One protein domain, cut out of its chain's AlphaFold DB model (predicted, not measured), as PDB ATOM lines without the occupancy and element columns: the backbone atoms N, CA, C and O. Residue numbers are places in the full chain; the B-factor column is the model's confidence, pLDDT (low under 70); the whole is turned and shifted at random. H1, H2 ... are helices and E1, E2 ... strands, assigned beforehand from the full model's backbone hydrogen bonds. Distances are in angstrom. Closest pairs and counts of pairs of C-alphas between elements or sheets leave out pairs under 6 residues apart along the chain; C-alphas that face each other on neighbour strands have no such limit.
ATOM      1  N   TYR A  12     143.372 208.319  55.936       83.06
ATOM      2  CA  TYR A  12     143.488 208.121  54.490       83.06
ATOM      3  C   TYR A  12     142.595 209.118  53.752       83.06
ATOM      4  O   TYR A  12     141.403 209.221  54.050       83.06
ATOM      5  N   LEU A  13     143.150 209.854  52.787       85.12
ATOM      6  CA  LEU A  13     142.380 210.744  51.918       85.12
ATOM      7  C   LEU A  13     141.739 209.933  50.789       85.12
ATOM      8  O   LEU A  13     142.443 209.362  49.965       85.12
ATOM      9  N   PHE A  14     140.408 209.901  50.749       80.69
ATOM     10  CA  PHE A  14     139.642 209.175  49.729       80.69
ATOM     11  C   PHE A  14     139.286 210.038  48.515       80.69
ATOM     12  O   PHE A  14     139.031 209.509  47.438       80.69
ATOM     13  N   GLY A  15     139.257 211.360  48.676       83.12
ATOM     14  CA  GLY A  15     139.035 212.281  47.568       83.12
ATOM     15  C   GLY A  15     138.688 213.693  48.019       83.12
ATOM     16  O   GLY A  15     138.337 213.930  49.178       83.12
ATOM     17  N   VAL A  16     138.772 214.625  47.072       85.12
ATOM     18  CA  VAL A  16     138.354 216.019  47.231       85.12
ATOM     19  C   VAL A  16     137.060 216.204  46.447       85.12
ATOM     20  O   VAL A  16     137.042 216.044  45.229       85.12
ATOM     21  N   LEU A  17     135.954 216.462  47.146       85.25
ATOM     22  CA  LEU A  17     134.612 216.496  46.560       85.25
ATOM     23  C   LEU A  17     133.860 217.740  47.019       85.25
ATOM     24  O   LEU A  17     133.350 217.783  48.138       85.25
ATOM     25  N   ASN A  18     133.709 218.732  46.146       82.94
ATOM     26  CA  ASN A  18     133.134 220.027  46.524       82.94
ATOM     27  C   ASN A  18     131.596 220.049  46.522       82.94
ATOM     28  O   ASN A  18     130.984 220.834  47.258       82.94
ATOM     29  N   LEU A  19     130.943 219.090  45.862       84.62
ATOM     30  CA  LEU A  19     129.489 218.937  45.899       84.62
ATOM     31  C   LEU A  19     129.018 218.112  47.108       84.62
ATOM     32  O   LEU A  19     129.397 216.958  47.313       84.62
ATOM     33  N   LYS A  20     128.086 218.672  47.896       83.12
ATOM     34  CA  LYS A  20     127.518 218.009  49.090       83.12
ATOM     35  C   LYS A  20     126.869 216.657  48.770       83.12
ATOM     36  O   LYS A  20     126.977 215.729  49.570       83.12
ATOM     37  N   ARG A  21     126.193 216.538  47.619       84.31
ATOM     38  CA  ARG A  21     125.529 215.293  47.193       84.31
ATOM     39  C   ARG A  21     126.535 214.173  46.916       84.31
ATOM     40  O   ARG A  21     126.275 213.033  47.286       84.31
ATOM     41  N   GLU A  22     127.682 214.500  46.329       84.25
ATOM     42  CA  GLU A  22     128.752 213.538  46.044       84.25
ATOM     43  C   GLU A  22     129.427 213.073  47.328       84.25
ATOM     44  O   GLU A  22     129.556 211.870  47.539       84.25
ATOM     45  N   ARG A  23     129.720 213.998  48.255       88.25
ATOM     46  CA  ARG A  23     130.220 213.640  49.593       88.25
ATOM     47  C   ARG A  23     129.269 212.699  50.321       88.25
ATOM     48  O   ARG A  23     129.696 211.685  50.856       88.25
ATOM     49  N   GLN A  24     127.968 212.995  50.319       81.38
ATOM     50  CA  GLN A  24     126.968 212.128  50.950       81.38
ATOM     51  C   GLN A  24     126.899 210.738  50.306       81.38
ATOM     52  O   GLN A  24     126.737 209.754  51.024       81.38
ATOM     53  N   ARG A  25     127.019 210.646  48.974       83.25
ATOM     54  CA  ARG A  25     127.085 209.361  48.263       83.25
ATOM     55  C   ARG A  25     128.351 208.590  48.631       83.25
ATOM     56  O   ARG A  25     128.234 207.417  48.968       83.25
ATOM     57  N   LEU A  26     129.513 209.247  48.646       83.62
ATOM     58  CA  LEU A  26     130.788 208.625  49.003       83.62
ATOM     59  C   LEU A  26     130.795 208.143  50.461       83.62
ATOM     60  O   LEU A  26     131.138 206.995  50.712       83.62
ATOM     61  N   HIS A  27     130.335 208.962  51.412       81.88
ATOM     62  CA  HIS A  27     130.207 208.563  52.818       81.88
ATOM     63  C   HIS A  27     129.329 207.316  52.991       81.88
ATOM     64  O   HIS A  27     129.693 206.410  53.736       81.88
ATOM     65  N   ARG A  28     128.194 207.241  52.280       79.44
ATOM     66  CA  ARG A  28     127.321 206.054  52.312       79.44
ATOM     67  C   ARG A  28     127.975 204.839  51.659       79.44
ATOM     68  O   ARG A  28     127.923 203.760  52.232       79.44
ATOM     69  N   ALA A  29     128.591 205.008  50.489       80.00
ATOM     70  CA  ALA A  29     129.254 203.919  49.776       80.00
ATOM     71  C   ALA A  29     130.402 203.324  50.604       80.00
ATOM     72  O   ALA A  29     130.471 202.108  50.763       80.00
ATOM     73  N   LEU A  30     131.241 204.176  51.203       81.75
ATOM     74  CA  LEU A  30     132.343 203.747  52.062       81.75
ATOM     75  C   LEU A  30     131.850 203.077  53.342       81.75
ATOM     76  O   LEU A  30     132.394 202.047  53.714       81.75
ATOM     77  N   LYS A  31     130.800 203.600  53.990       79.06
ATOM     78  CA  LYS A  31     130.244 202.961  55.194       79.06
ATOM     79  C   LYS A  31     129.614 201.595  54.894       79.06
ATOM     80  O   LYS A  31     129.703 200.708  55.733       79.06
ATOM     81  N   ASN A  32     129.014 201.426  53.714       74.06
ATOM     82  CA  ASN A  32     128.423 200.156  53.287       74.06
ATOM     83  C   ASN A  32     129.479 199.119  52.873       74.06
ATOM     84  O   ASN A  32     129.304 197.942  53.159       74.06
ATOM     85  N   ALA A  33     130.549 199.539  52.187       77.38
ATOM     86  CA  ALA A  33     131.606 198.639  51.720       77.38
ATOM     87  C   ALA A  33     132.647 198.318  52.806       77.38
ATOM     88  O   ALA A  33     133.195 197.221  52.828       77.38
ATOM     89  N   PHE A  34     132.914 199.269  53.708       81.44
ATOM     90  CA  PHE A  34     133.945 199.169  54.743       81.44
ATOM     91  C   PHE A  34     133.399 199.621  56.112       81.44
ATOM     92  O   PHE A  34     133.685 200.734  56.565       81.44
ATOM     93  N   PRO A  35     132.620 198.773  56.814       76.94
ATOM     94  CA  PRO A  35     131.978 199.118  58.089       76.94
ATOM     95  C   PRO A  35     132.951 199.533  59.202       76.94
ATOM     96  O   PRO A  35     132.591 200.350  60.059       76.94
ATOM     97  N   TYR A  36     134.187 199.024  59.132       80.69
ATOM     98  CA  TYR A  36     135.313 199.321  60.023       80.69
ATOM     99  C   TYR A  36     135.979 200.680  59.782       80.69
ATOM    100  O   TYR A  36     136.887 201.053  60.530       80.69
ATOM    101  N   LEU A  37     135.553 201.430  58.763       83.00
ATOM    102  CA  LEU A  37     136.031 202.782  58.504       83.00
ATOM    103  C   LEU A  37     134.998 203.825  58.938       83.00
ATOM    104  O   LEU A  37     133.826 203.804  58.554       83.00
ATOM    105  N   ARG A  38     135.469 204.808  59.701       84.25
ATOM    106  CA  ARG A  38     134.773 206.063  59.963       84.25
ATOM    107  C   ARG A  38     135.234 207.090  58.942       84.25
ATOM    108  O   ARG A  38     136.431 207.292  58.767       84.25
ATOM    109  N   THR A  39     134.289 207.769  58.303       87.19
ATOM    110  CA  THR A  39     134.583 208.808  57.310       87.19
ATOM    111  C   THR A  39     134.190 210.194  57.819       87.19
ATOM    112  O   THR A  39     133.162 210.357  58.476       87.19
ATOM    113  N   GLU A  40     135.000 211.203  57.515       86.88
ATOM    114  CA  GLU A  40     134.809 212.597  57.926       86.88
ATOM    115  C   GLU A  40     135.101 213.538  56.750       86.88
ATOM    116  O   GLU A  40     135.998 213.280  55.953       86.88
ATOM    117  N   THR A  41     134.339 214.628  56.616       88.50
ATOM    118  CA  THR A  41     134.660 215.696  55.658       88.50
ATOM    119  C   THR A  41     135.395 216.822  56.382       88.50
ATOM    120  O   THR A  41     134.795 217.490  57.225       88.50
ATOM    121  N   ARG A  42     136.642 217.104  55.996       87.38
ATOM    122  CA  ARG A  42     137.415 218.262  56.466       87.38
ATOM    123  C   ARG A  42     137.414 219.368  55.408       87.38
ATOM    124  O   ARG A  42     137.505 219.092  54.216       87.38
ATOM    125  N   ARG A  43     137.292 220.621  55.849       86.12
ATOM    126  CA  ARG A  43     137.394 221.804  54.979       86.12
ATOM    127  C   ARG A  43     138.853 222.239  54.921       86.12
ATOM    128  O   ARG A  43     139.447 222.439  55.979       86.12
ATOM    129  N   VAL A  44     139.409 222.357  53.724       82.19
ATOM    130  CA  VAL A  44     140.808 222.726  53.485       82.19
ATOM    131  C   VAL A  44     140.836 223.867  52.459       82.19
ATOM    132  O   VAL A  44     140.064 223.821  51.506       82.19
ATOM    133  N   PRO A  45     141.658 224.914  52.636       78.00
ATOM    134  CA  PRO A  45     141.829 225.953  51.617       78.00
ATOM    135  C   PRO A  45     142.326 225.354  50.294       78.00
ATOM    136  O   PRO A  45     143.252 224.541  50.306       78.00
ATOM    137  N   SER A  46     141.711 225.729  49.169       70.19
ATOM    138  CA  SER A  46     142.108 225.216  47.855       70.19
ATOM    139  C   SER A  46     143.464 225.780  47.440       70.19
ATOM    140  O   SER A  46     143.701 226.983  47.520       70.19
ATOM    141  N   LEU A  47     144.356 224.907  46.966       62.84
ATOM    142  CA  LEU A  47     145.690 225.288  46.487       62.84
ATOM    143  C   LEU A  47     145.678 225.829  45.043       62.84
ATOM    144  O   LEU A  47     146.670 226.407  44.611       62.84
ATOM    145  N   CYS A  48     144.574 225.654  44.303       57.12
ATOM    146  CA  CYS A  48     144.486 225.934  42.861       57.12
ATOM    147  C   CYS A  48     143.352 226.905  42.466       57.12
ATOM    148  O   CYS A  48     143.001 226.976  41.289       57.12
ATOM    149  N   GLY A  49     142.768 227.652  43.409       58.53
ATOM    150  CA  GLY A  49     141.681 228.605  43.143       58.53
ATOM    151  C   GLY A  49     141.932 229.999  43.735       58.53
ATOM    152  O   GLY A  49     142.881 230.178  44.498       58.53
ATOM    153  N   PRO A  50     141.103 231.011  43.404       55.53
ATOM    154  CA  PRO A  50     141.189 232.328  44.036       55.53
ATOM    155  C   PRO A  50     141.052 232.191  45.561       55.53
ATOM    156  O   PRO A  50     140.375 231.273  46.034       55.53
ATOM    157  N   ALA A  51     141.695 233.104  46.301       54.34
ATOM    158  CA  ALA A  51     142.075 233.025  47.724       54.34
ATOM    159  C   ALA A  51     140.958 232.743  48.766       54.34
ATOM    160  O   ALA A  51     141.226 232.727  49.963       54.34
ATOM    161  N   GLU A  52     139.726 232.473  48.336       57.06
ATOM    162  CA  GLU A  52     138.557 232.196  49.181       57.06
ATOM    163  C   GLU A  52     137.864 230.855  48.865       57.06
ATOM    164  O   GLU A  52     136.827 230.524  49.443       57.06
ATOM    165  N   THR A  53     138.413 230.049  47.952       67.19
ATOM    166  CA  THR A  53     137.815 228.757  47.580       67.19
ATOM    167  C   THR A  53     138.226 227.641  48.549       67.19
ATOM    168  O   THR A  53     139.404 227.426  48.827       67.19
ATOM    169  N   LEU A  54     137.235 226.933  49.104       77.50
ATOM    170  CA  LEU A  54     137.430 225.828  50.049       77.50
ATOM    171  C   LEU A  54     137.205 224.484  49.359       77.50
ATOM    172  O   LEU A  54     136.121 224.229  48.827       77.50
ATOM    173  N   ASP A  55     138.193 223.606  49.476       82.94
ATOM    174  CA  ASP A  55     138.106 222.210  49.090       82.94
ATOM    175  C   ASP A  55     137.608 221.346  50.256       82.94
ATOM    176  O   ASP A  55     137.921 221.554  51.434       82.94
ATOM    177  N   PHE A  56     136.790 220.347  49.935       86.12
ATOM    178  CA  PHE A  56     136.233 219.431  50.927       86.12
ATOM    179  C   PHE A  56     136.872 218.051  50.790       86.12
ATOM    180  O   PHE A  56     136.523 217.267  49.905       86.12
ATOM    181  N   HIS A  57     137.784 217.745  51.706       88.12
ATOM    182  CA  HIS A  57     138.522 216.490  51.752       88.12
ATOM    183  C   HIS A  57     137.713 215.443  52.515       88.12
ATOM    184  O   HIS A  57     137.352 215.659  53.674       88.12
ATOM    185  N   VAL A  58     137.443 214.297  51.892       86.06
ATOM    186  CA  VAL A  58     136.833 213.145  52.564       86.06
ATOM    187  C   VAL A  58     137.945 212.236  53.073       86.06
ATOM    188  O   VAL A  58     138.679 211.628  52.292       86.06
ATOM    189  N   LEU A  59     138.074 212.163  54.392       88.12
ATOM    190  CA  LEU A  59     139.059 211.358  55.103       88.12
ATOM    191  C   LEU A  59     138.386 210.105  55.661       88.12
ATOM    192  O   LEU A  59     137.236 210.165  56.098       88.12
ATOM    193  N   ALA A  60     139.105 208.988  55.689       85.06
ATOM    194  CA  ALA A  60     138.695 207.780  56.390       85.06
ATOM    195  C   ALA A  60     139.728 207.382  57.444       85.06
ATOM    196  O   ALA A  60     140.935 207.525  57.243       85.06
ATOM    197  N   MET A  61     139.241 206.861  58.562       86.31
ATOM    198  CA  MET A  61     140.038 206.372  59.683       86.31
ATOM    199  C   MET A  61     139.420 205.076  60.199       86.31
ATOM    200  O   MET A  61     138.227 204.846  60.006       86.31
ATOM    201  N   TYR A  62     140.192 204.258  60.907       83.62
ATOM    202  CA  TYR A  62     139.629 203.100  61.595       83.62
ATOM    203  C   TYR A  62     138.622 203.521  62.666       83.62
ATOM    204  O   TYR A  62     138.879 204.407  63.482       83.62
ATOM    205  N   ASP A  63     137.468 202.865  62.661       84.00
ATOM    206  CA  ASP A  63     136.434 203.057  63.662       84.00
ATOM    207  C   ASP A  63     136.725 202.169  64.875       84.00
ATOM    208  O   ASP A  63     136.436 200.974  64.882       84.00
ATOM    209  N   THR A  64     137.326 202.759  65.906       83.69
ATOM    210  CA  THR A  64     137.737 202.048  67.124       83.69
ATOM    211  C   THR A  64     136.569 201.386  67.856       83.69
ATOM    212  O   THR A  64     136.742 200.308  68.423       83.69
ATOM    213  N   ASP A  65     135.372 201.975  67.805       82.81
ATOM    214  CA  ASP A  65     134.172 201.397  68.418       82.81
ATOM    215  C   ASP A  65     133.679 200.177  67.620       82.81
ATOM    216  O   ASP A  65     133.272 199.179  68.217       82.81
ATOM    217  N   TYR A  66     133.745 200.229  66.283       85.81
ATOM    218  CA  TYR A  66     133.432 199.076  65.431       85.81
ATOM    219  C   TYR A  66     134.460 197.955  65.603       85.81
ATOM    220  O   TYR A  66     134.085 196.797  65.756       85.81
ATOM    221  N   LEU A  67     135.753 198.283  65.630       85.44
ATOM    222  CA  LEU A  67     136.811 197.292  65.838       85.44
ATOM    223  C   LEU A  67     136.671 196.600  67.198       85.44
ATOM    224  O   LEU A  67     136.828 195.386  67.281       85.44
ATOM    225  N   LEU A  68     136.298 197.336  68.251       84.56
ATOM    226  CA  LEU A  68     135.993 196.755  69.560       84.56
ATOM    227  C   LEU A  68     134.752 195.845  69.515       84.56
ATOM    228  O   LEU A  68     134.731 194.799  70.164       84.56
ATOM    229  N   LEU A  69     133.722 196.230  68.755       86.88
ATOM    230  CA  LEU A  69     132.515 195.427  68.545       86.88
ATOM    231  C   LEU A  69     132.839 194.111  67.818       86.88
ATOM    232  O   LEU A  69     132.437 193.049  68.289       86.88
ATOM    233  N   ALA A  70     133.602 194.176  66.726       86.94
ATOM    234  CA  ALA A  70     134.029 193.022  65.937       86.94
ATOM    235  C   ALA A  70     134.997 192.113  66.706       86.94
ATOM    236  O   ALA A  70     134.865 190.895  66.650       86.94
ATOM    237  N   HIS A  71     135.914 192.679  67.494       85.12
ATOM    238  CA  HIS A  71     136.829 191.900  68.330       85.12
ATOM    239  C   HIS A  71     136.091 191.073  69.395       85.12
ATOM    240  O   HIS A  71     136.470 189.939  69.675       85.12
ATOM    241  N   LEU A  72     135.028 191.631  69.987       85.25
ATOM    242  CA  LEU A  72     134.315 190.992  71.095       85.25
ATOM    243  C   LEU A  72     133.127 190.122  70.672       85.25
ATOM    244  O   LEU A  72     132.758 189.225  71.429       85.25
ATOM    245  N   LEU A  73     132.514 190.383  69.513       86.50
ATOM    246  CA  LEU A  73     131.359 189.625  69.011       86.50
ATOM    247  C   LEU A  73     131.653 188.796  67.750       86.50
ATOM    248  O   LEU A  73     130.825 187.974  67.371       86.50
ATOM    249  N   GLY A  74     132.785 189.018  67.085       85.62
ATOM    250  CA  GLY A  74     133.030 188.569  65.714       85.62
ATOM    251  C   GLY A  74     132.484 189.550  64.667       85.62
ATOM    252  O   GLY A  74     131.596 190.359  64.944       85.62
ATOM    253  N   GLU A  75     133.016 189.470  63.445       83.75
ATOM    254  CA  GLU A  75     132.689 190.394  62.345       83.75
ATOM    255  C   GLU A  75     131.215 190.304  61.921       83.75
ATOM    256  O   GLU A  75     130.525 191.317  61.891       83.75
ATOM    257  N   GLY A  76     130.681 189.092  61.725       85.31
ATOM    258  CA  GLY A  76     129.284 188.901  61.310       85.31
ATOM    259  C   GLY A  76     128.253 189.521  62.272       85.31
ATOM    260  O   GLY A  76     127.379 190.280  61.840       85.31
ATOM    261  N   PRO A  77     128.329 189.258  63.593       86.50
ATOM    262  CA  PRO A  77     127.465 189.920  64.568       86.50
ATOM    263  C   PRO A  77     127.653 191.441  64.631       86.50
ATOM    264  O   PRO A  77     126.664 192.158  64.803       86.50
ATOM    265  N   ALA A  78     128.879 191.947  64.464       86.19
ATOM    266  CA  ALA A  78     129.151 193.384  64.435       86.19
ATOM    267  C   ALA A  78     128.496 194.070  63.223       86.19
ATOM    268  O   ALA A  78     127.808 195.082  63.396       86.19
ATOM    269  N   ASP A  79     128.609 193.473  62.036       84.56
ATOM    270  CA  ASP A  79     127.940 193.932  60.813       84.56
ATOM    271  C   ASP A  79     126.418 193.950  60.976       84.56
ATOM    272  O   ASP A  79     125.742 194.897  60.573       84.56
ATOM    273  N   THR A  80     125.864 192.934  61.640       85.69
ATOM    274  CA  THR A  80     124.417 192.815  61.863       85.69
ATOM    275  C   THR A  80     123.892 193.920  62.796       85.69
ATOM    276  O   THR A  80     122.801 194.457  62.580       85.69
ATOM    277  N   VAL A  81     124.675 194.320  63.807       85.81
ATOM    278  CA  VAL A  81     124.366 195.459  64.696       85.81
ATOM    279  C   VAL A  81     124.437 196.794  63.949       85.81
ATOM    280  O   VAL A  81     123.540 197.628  64.101       85.81
ATOM    281  N   GLU A  82     125.461 197.000  63.120       85.38
ATOM    282  CA  GLU A  82     125.593 198.206  62.291       85.38
ATOM    283  C   GLU A  82     124.467 198.311  61.258       85.38
ATOM    284  O   GLU A  82     123.853 199.372  61.114       85.38
ATOM    285  N   ALA A  83     124.121 197.207  60.593       82.81
ATOM    286  CA  ALA A  83     123.010 197.151  59.650       82.81
ATOM    287  C   ALA A  83     121.675 197.505  60.325       82.81
ATOM    288  O   ALA A  83     120.905 198.300  59.784       82.81
ATOM    289  N   TRP A  84     121.419 196.995  61.537       85.00
ATOM    290  CA  TRP A  84     120.233 197.374  62.313       85.00
ATOM    291  C   TRP A  84     120.232 198.860  62.692       85.00
ATOM    292  O   TRP A  84     119.199 199.523  62.584       85.00
ATOM    293  N   SER A  85     121.379 199.401  63.108       83.00
ATOM    294  CA  SER A  85     121.516 200.807  63.509       83.00
ATOM    295  C   SER A  85     121.225 201.776  62.358       83.00
ATOM    296  O   SER A  85     120.563 202.802  62.569       83.00
ATOM    297  N   ASN A  86     121.698 201.421  61.157       77.38
ATOM    298  CA  ASN A  86     121.616 202.216  59.930       77.38
ATOM    299  C   ASN A  86     120.321 201.976  59.125       77.38
ATOM    300  O   ASN A  86     120.071 202.685  58.148       77.38
ATOM    301  N   ALA A  87     119.484 201.011  59.518       76.94
ATOM    302  CA  ALA A  87     118.204 200.754  58.866       76.94
ATOM    303  C   ALA A  87     117.230 201.940  59.027       76.94
ATOM    304  O   ALA A  87     117.071 202.495  60.114       76.94
ATOM    305  N   VAL A  88     116.514 202.284  57.945       67.06
ATOM    306  CA  VAL A  88     115.510 203.374  57.910       67.06
ATOM    307  C   VAL A  88     114.378 203.143  58.921       67.06
ATOM    308  O   VAL A  88     113.786 204.088  59.435       67.06
ATOM    309  N   SER A  89     114.081 201.883  59.241       68.94
ATOM    310  CA  SER A  89     113.140 201.491  60.291       68.94
ATOM    311  C   SER A  89     113.749 200.367  61.121       68.94
ATOM    312  O   SER A  89     113.982 199.266  60.623       68.94
ATOM    313  N   ARG A  90     114.036 200.653  62.395       73.69
ATOM    314  CA  ARG A  90     114.668 199.699  63.316       73.69
ATOM    315  C   ARG A  90     113.662 198.632  63.736       73.69
ATOM    316  O   ARG A  90     112.617 198.951  64.297       73.69
ATOM    317  N   SER A  91     113.985 197.364  63.489       69.06
ATOM    318  CA  SER A  91     113.135 196.239  63.892       69.06
ATOM    319  C   SER A  91     113.145 196.049  65.412       69.06
ATOM    320  O   SER A  91     114.215 195.998  66.025       69.06
ATOM    321  N   ASN A  92     111.958 195.883  66.008       66.31
ATOM    322  CA  ASN A  92     111.769 195.542  67.428       66.31
ATOM    323  C   ASN A  92     112.140 194.094  67.768       66.31
ATOM    324  O   ASN A  92     112.319 193.764  68.939       66.31
ATOM    325  N   ASN A  93     112.277 193.237  66.757       71.62
ATOM    326  CA  ASN A  93     112.559 191.815  66.938       71.62
ATOM    327  C   ASN A  93     114.057 191.495  66.839       71.62
ATOM    328  O   ASN A  93     114.439 190.330  66.810       71.62
ATOM    329  N   PHE A  94     114.916 192.516  66.783       81.94
ATOM    330  CA  PHE A  94     116.356 192.319  66.692       81.94
ATOM    331  C   PHE A  94     116.919 191.757  68.000       81.94
ATOM    332  O   PHE A  94     116.730 192.339  69.073       81.94
ATOM    333  N   CYS A  95     117.625 190.631  67.908       81.88
ATOM    334  CA  CYS A  95     118.292 189.984  69.027       81.88
ATOM    335  C   CYS A  95     119.526 189.227  68.533       81.88
ATOM    336  O   CYS A  95     119.429 188.431  67.604       81.88
ATOM    337  N   ILE A  96     120.662 189.436  69.190       84.69
ATOM    338  CA  ILE A  96     121.911 188.709  68.958       84.69
ATOM    339  C   ILE A  96     122.424 188.209  70.305       84.69
ATOM    340  O   ILE A  96     122.383 188.948  71.288       84.69
ATOM    341  N   ALA A  97     122.908 186.970  70.360       84.69
ATOM    342  CA  ALA A  97     123.560 186.399  71.532       84.69
ATOM    343  C   ALA A  97     124.893 185.762  71.122       84.69
ATOM    344  O   ALA A  97     124.915 184.904  70.245       84.69
ATOM    345  N   VAL A  98     125.991 186.195  71.742       85.94
ATOM    346  CA  VAL A  98     127.355 185.732  71.440       85.94
ATOM    347  C   VAL A  98     128.113 185.524  72.747       85.94
ATOM    348  O   VAL A  98     127.901 186.250  73.713       85.94
ATOM    349  N   ASN A  99     128.990 184.526  72.805       83.19
ATOM    350  CA  ASN A  99     129.873 184.335  73.954       83.19
ATOM    351  C   ASN A  99     131.103 185.232  73.812       83.19
ATOM    352  O   ASN A  99     131.716 185.258  72.748       83.19
ATOM    353  N   PHE A 100     131.474 185.949  74.875       84.56
ATOM    354  CA  PHE A 100     132.736 186.685  74.861       84.56
ATOM    355  C   PHE A 100     133.921 185.718  74.725       84.56
ATOM    356  O   PHE A 100     133.855 184.607  75.264       84.56
ATOM    357  N   PRO A 101     135.026 186.148  74.090       82.81
ATOM    358  CA  PRO A 101     136.282 185.410  74.133       82.81
ATOM    359  C   PRO A 101     136.688 185.102  75.586       82.81
ATOM    360  O   PRO A 101     136.517 185.967  76.455       82.81
ATOM    361  N   PRO A 102     137.238 183.909  75.883       74.94
ATOM    362  CA  PRO A 102     137.575 183.496  77.251       74.94
ATOM    363  C   PRO A 102     138.590 184.425  77.938       74.94
ATOM    364  O   PRO A 102     138.607 184.525  79.162       74.94
ATOM    365  N   GLU A 103     139.372 185.169  77.159       75.38
ATOM    366  CA  GLU A 103     140.404 186.110  77.616       75.38
ATOM    367  C   GLU A 103     139.848 187.504  77.980       75.38
ATOM    368  O   GLU A 103     140.579 188.405  78.393       75.38
ATOM    369  N   THR A 104     138.534 187.711  77.849       78.31
ATOM    370  CA  THR A 104     137.919 189.034  78.017       78.31
ATOM    371  C   THR A 104     137.830 189.444  79.492       78.31
ATOM    372  O   THR A 104     137.043 188.909  80.282       78.31
ATOM    373  N   THR A 105     138.585 190.476  79.868       79.25
ATOM    374  CA  THR A 105     138.597 191.039  81.226       79.25
ATOM    375  C   THR A 105     137.271 191.718  81.625       79.25
ATOM    376  O   THR A 105     136.365 191.978  80.829       79.25
ATOM    377  N   LYS A 106     137.097 192.024  82.918       73.94
ATOM    378  CA  LYS A 106     135.935 192.799  83.400       73.94
ATOM    379  C   LYS A 106     135.937 194.237  82.859       73.94
ATOM    380  O   LYS A 106     134.872 194.789  82.593       73.94
ATOM    381  N   GLU A 107     137.117 194.824  82.694       77.12
ATOM    382  CA  GLU A 107     137.301 196.193  82.205       77.12
ATOM    383  C   GLU A 107     136.911 196.324  80.734       77.12
ATOM    384  O   GLU A 107     136.102 197.187  80.400       77.12
ATOM    385  N   THR A 108     137.367 195.407  79.878       76.94
ATOM    386  CA  THR A 108     136.987 195.358  78.454       76.94
ATOM    387  C   THR A 108     135.481 195.164  78.273       76.94
ATOM    388  O   THR A 108     134.861 195.891  77.496       76.94
ATOM    389  N   ARG A 109     134.840 194.295  79.073       76.31
ATOM    390  CA  ARG A 109     133.367 194.152  79.095       76.31
ATOM    391  C   ARG A 109     132.644 195.424  79.549       76.31
ATOM    392  O   ARG A 109     131.578 195.742  79.024       76.31
ATOM    393  N   CYS A 110     133.205 196.160  80.510       75.38
ATOM    394  CA  CYS A 110     132.655 197.438  80.968       75.38
ATOM    395  C   CYS A 110     132.751 198.509  79.870       75.38
ATOM    396  O   CYS A 110     131.760 199.186  79.582       75.38
ATOM    397  N   THR A 111     133.907 198.622  79.212       80.50
ATOM    398  CA  THR A 111     134.133 199.532  78.080       80.50
ATOM    399  C   THR A 111     133.208 199.203  76.914       80.50
ATOM    400  O   THR A 111     132.554 200.100  76.386       80.50
ATOM    401  N   PHE A 112     133.055 197.921  76.581       82.94
ATOM    402  CA  PHE A 112     132.107 197.447  75.578       82.94
ATOM    403  C   PHE A 112     130.663 197.830  75.916       82.94
ATOM    404  O   PHE A 112     129.960 198.395  75.082       82.94
ATOM    405  N   HIS A 113     130.218 197.596  77.155       78.38
ATOM    406  CA  HIS A 113     128.863 197.954  77.582       78.38
ATOM    407  C   HIS A 113     128.615 199.470  77.491       78.38
ATOM    408  O   HIS A 113     127.551 199.900  77.042       78.38
ATOM    409  N   LYS A 114     129.595 200.292  77.889       78.38
ATOM    410  CA  LYS A 114     129.528 201.756  77.748       78.38
ATOM    411  C   LYS A 114     129.484 202.183  76.276       78.38
ATOM    412  O   LYS A 114     128.685 203.047  75.925       78.38
ATOM    413  N   MET A 115     130.300 201.563  75.421       85.19
ATOM    414  CA  MET A 115     130.351 201.835  73.981       85.19
ATOM    415  C   MET A 115     129.021 201.498  73.297       85.19
ATOM    416  O   MET A 115     128.471 202.356  72.609       85.19
ATOM    417  N   VAL A 116     128.447 200.315  73.556       82.38
ATOM    418  CA  VAL A 116     127.160 199.899  72.969       82.38
ATOM    419  C   VAL A 116     126.043 200.866  73.358       82.38
ATOM    420  O   VAL A 116     125.268 201.282  72.500       82.38
ATOM    421  N   PHE A 117     125.997 201.276  74.629       75.12
ATOM    422  CA  PHE A 117     125.005 202.235  75.113       75.12
ATOM    423  C   PHE A 117     125.156 203.620  74.464       75.12
ATOM    424  O   PHE A 117     124.159 204.244  74.106       75.12
ATOM    425  N   ARG A 118     126.396 204.094  74.289       81.19
ATOM    426  CA  ARG A 118     126.692 205.391  73.665       81.19
ATOM    427  C   ARG A 118     126.363 205.403  72.171       81.19
ATOM    428  O   ARG A 118     125.810 206.382  71.680       81.19
ATOM    429  N   ARG A 119     126.746 204.348  71.448       79.94
ATOM    430  CA  ARG A 119     126.712 204.300  69.979       79.94
ATOM    431  C   ARG A 119     125.372 203.831  69.416       79.94
ATOM    432  O   ARG A 119     124.969 204.309  68.359       79.94
ATOM    433  N   TYR A 120     124.667 202.942  70.117       83.00
ATOM    434  CA  TYR A 120     123.455 202.295  69.611       83.00
ATOM    435  C   TYR A 120     122.229 202.546  70.511       83.00
ATOM    436  O   TYR A 120     121.775 201.653  71.234       83.00
ATOM    437  N   PRO A 121     121.640 203.758  70.476       71.44
ATOM    438  CA  PRO A 121     120.455 204.071  71.268       71.44
ATOM    439  C   PRO A 121     119.269 203.186  70.853       71.44
ATOM    440  O   PRO A 121     118.863 203.171  69.690       71.44
ATOM    441  N   GLY A 122     118.711 202.454  71.822       75.62
ATOM    442  CA  GLY A 122     117.638 201.473  71.609       75.62
ATOM    443  C   GLY A 122     118.099 200.011  71.597       75.62
ATOM    444  O   GLY A 122     117.253 199.127  71.490       75.62
ATOM    445  N   LEU A 123     119.401 199.736  71.743       78.81
ATOM    446  CA  LEU A 123     119.928 198.392  71.993       78.81
ATOM    447  C   LEU A 123     120.166 198.171  73.492       78.81
ATOM    448  O   LEU A 123     120.934 198.880  74.140       78.81
ATOM    449  N   MET A 124     119.511 197.157  74.051       76.94
ATOM    450  CA  MET A 124     119.780 196.658  75.395       76.94
ATOM    451  C   MET A 124     120.934 195.660  75.339       76.94
ATOM    452  O   MET A 124     120.837 194.647  74.651       76.94
ATOM    453  N   CYS A 125     121.985 195.914  76.117       80.38
ATOM    454  CA  CYS A 125     123.089 194.984  76.324       80.38
ATOM    455  C   CYS A 125     122.938 194.278  77.677       80.38
ATOM    456  O   CYS A 125     122.859 194.926  78.724       80.38
ATOM    457  N   ARG A 126     122.887 192.946  77.669       74.25
ATOM    458  CA  ARG A 126     122.864 192.111  78.875       74.25
ATOM    459  C   ARG A 126     124.001 191.105  78.808       74.25
ATOM    460  O   ARG A 126     124.170 190.447  77.795       74.25
ATOM    461  N   VAL A 127     124.744 190.963  79.901       73.12
ATOM    462  CA  VAL A 127     125.810 189.964  80.021       73.12
ATOM    463  C   VAL A 127     125.440 188.985  81.129       73.12
ATOM    464  O   VAL A 127     125.263 189.405  82.274       73.12
ATOM    465  N   THR A 128     125.331 187.701  80.798       69.56
ATOM    466  CA  THR A 128     125.009 186.617  81.739       69.56
ATOM    467  C   THR A 128     125.968 185.459  81.488       69.56
ATOM    468  O   THR A 128     126.060 184.980  80.366       69.56
ATOM    469  N   ASN A 129     126.695 185.007  82.516       69.38
ATOM    470  CA  ASN A 129     127.573 183.826  82.451       69.38
ATOM    471  C   ASN A 129     128.562 183.813  81.262       69.38
ATOM    472  O   ASN A 129     128.786 182.778  80.649       69.38
ATOM    473  N   GLY A 130     129.140 184.970  80.911       66.12
ATOM    474  CA  GLY A 130     130.093 185.087  79.794       66.12
ATOM    475  C   GLY A 130     129.452 185.262  78.411       66.12
ATOM    476  O   GLY A 130     130.155 185.620  77.471       66.12
ATOM    477  N   GLN A 131     128.131 185.121  78.297       77.31
ATOM    478  CA  GLN A 131     127.372 185.417  77.086       77.31
ATOM    479  C   GLN A 131     126.849 186.854  77.103       77.31
ATOM    480  O   GLN A 131     126.293 187.315  78.104       77.31
ATOM    481  N   VAL A 132     127.011 187.560  75.990       83.56
ATOM    482  CA  VAL A 132     126.433 188.877  75.740       83.56
ATOM    483  C   VAL A 132     125.228 188.760  74.818       83.56
ATOM    484  O   VAL A 132     125.287 188.156  73.753       83.56
ATOM    485  N   THR A 133     124.121 189.363  75.238       81.81
ATOM    486  CA  THR A 133     122.879 189.462  74.477       81.81
ATOM    487  C   THR A 133     122.592 190.925  74.165       81.81
ATOM    488  O   THR A 133     122.468 191.746  75.079       81.81
ATOM    489  N   LEU A 134     122.461 191.244  72.881       83.75
ATOM    490  CA  LEU A 134     122.062 192.548  72.363       83.75
ATOM    491  C   LEU A 134     120.638 192.451  71.815       83.75
ATOM    492  O   LEU A 134     120.403 191.711  70.864       83.75
ATOM    493  N   LYS A 135     119.682 193.179  72.401       81.69
ATOM    494  CA  LYS A 135     118.266 193.137  71.994       81.69
ATOM    495  C   LYS A 135     117.711 194.533  71.733       81.69
ATOM    496  O   LYS A 135     117.905 195.428  72.555       81.69
ATOM    497  N   ALA A 136     116.996 194.721  70.627       78.38
ATOM    498  CA  ALA A 136     116.295 195.972  70.360       78.38
ATOM    499  C   ALA A 136     115.150 196.181  71.357       78.38
ATOM    500  O   ALA A 136     114.353 195.286  71.638       78.38
ATOM    501  N   SER A 137     115.073 197.389  71.894       65.19
ATOM    502  CA  SER A 137     114.022 197.843  72.791       65.19
ATOM    503  C   SER A 137     113.693 199.290  72.425       65.19
ATOM    504  O   SER A 137     114.339 200.230  72.883       65.19
TER     505      SER A 137
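What this domain is: This is residues 12 to 137 of the 531 residues of the protein "tRNA pseudouridine13 synthase" of Trypanosoma rangeli (UniProt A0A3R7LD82). Two lobes stand end to end: the first is a three-stranded sheet of E1, E3 and E2 with H1 over one face, and the second is a three-stranded sheet of E4, E6 and E5 with H3 and H4 over one face. Between the first sheet and the helices H3 and H4 lies H2, at the junction of the lobes, while the link of the E2 and E3 hairpin makes the far end of the first lobe. The printed part has 126 residues with four named helices and six named strands, in the order E1 H1 E2 E3 H2 H3 E4 H4 E5 E6, and both sheets are antiparallel, in the orders E1 E3 E2 and E4 E6 E5. The class is mixed, helices and strands. The whole is loose, with a radius of gyration of the C-alphas of 18.3 A, and only just elongated, spanning 63 by 32 by 21 A.

How they stand to each other: E1, residues 12 to 16, is antiparallel to its neighbour E3, residues 54 to 62, at 153 degrees, and N 12 and O 60 are 2.9 A apart, within hydrogen-bond range. H1, residues 20 to 33, is on this sheet at a height over the sheet of 9.2 A, over E3 and E2, residues 37 to 45. It runs along the strands, at 12 degrees to E3 on the local plane; its closest C-alphas to E2 are those of His 27 and Thr 39, 6.3 A apart. E2 and E3 form a hairpin at 156 degrees, with N 40 and O 59 at 2.8 A. The sheet, with H1 on one face, makes two layers, and E1, H1 and E2 are a split strand-helix-strand unit, two strands running the same way with E3 between them, its crossover right-handed. H2, residues 64 to 73, only grazes this sheet, with its residues 64 to 67. H3, residues 75 to 86, touches H2 with residues 75 to 78 alone, opposite ways at a steep tilt of 54 degrees; the closest C-alphas, of Ala 70 and Ala 78, are 5.1 A apart. H1 and H3 are near each other, with 6 pairs of C-alphas within 10 A. E4, residues 95 to 99, is antiparallel to E6, residues 131 to 136, at 167 degrees, with N 96 and O 134 at 2.8 A. H3 is on their sheet at a height of 10.4 A, over E4 and E6, along the strands. H4, residues 106 to 119, is on the same face as H3, at a height of 10.0 A, over E5, residues 123 to 128; the closest C-alphas of H4 and E5, of His 113 and Cys 125, are 6.6 A apart. H4 and H2 only just touch, with 3 pairs of C-alphas within 8 A, the closest those of Asp 65 and Met 115 at 6.8 A. H3 and H4 are apart. E5 and E6 form a hairpin, with N 126 and O 133 at 2.9 A. E4, H4 and E5, with E6 between the strands, are a second split unit, also right-handed. In H1, H2, H3 and H4 every O i to N i+4 pair is within hydrogen-bond range.

Where its parts are: E1 begins at C-alpha 12, (143.488, 208.121, 54.490). H1 is 20.0 A from first to last C-alpha, E2 24.9 A and E3 25.6 A. H3 is 16.4 A long, H4 19.9 A, E5 16.1 A and E6 16.7 A. H4 begins at C-alpha 106, (135.935, 192.799, 83.400), and E6 ends at C-alpha 136, (116.295, 195.972, 70.360).

The domain as a whole: The two C-alphas farthest apart, of Pro 50 and Asn 129, are 63.4 A apart. The printed part has no cut and no long link. Mean pLDDT of the printed part is 79.7; it is under 70 at residues 47 to 53, 88 to 89, 91 to 92, 128 to 130 and 137.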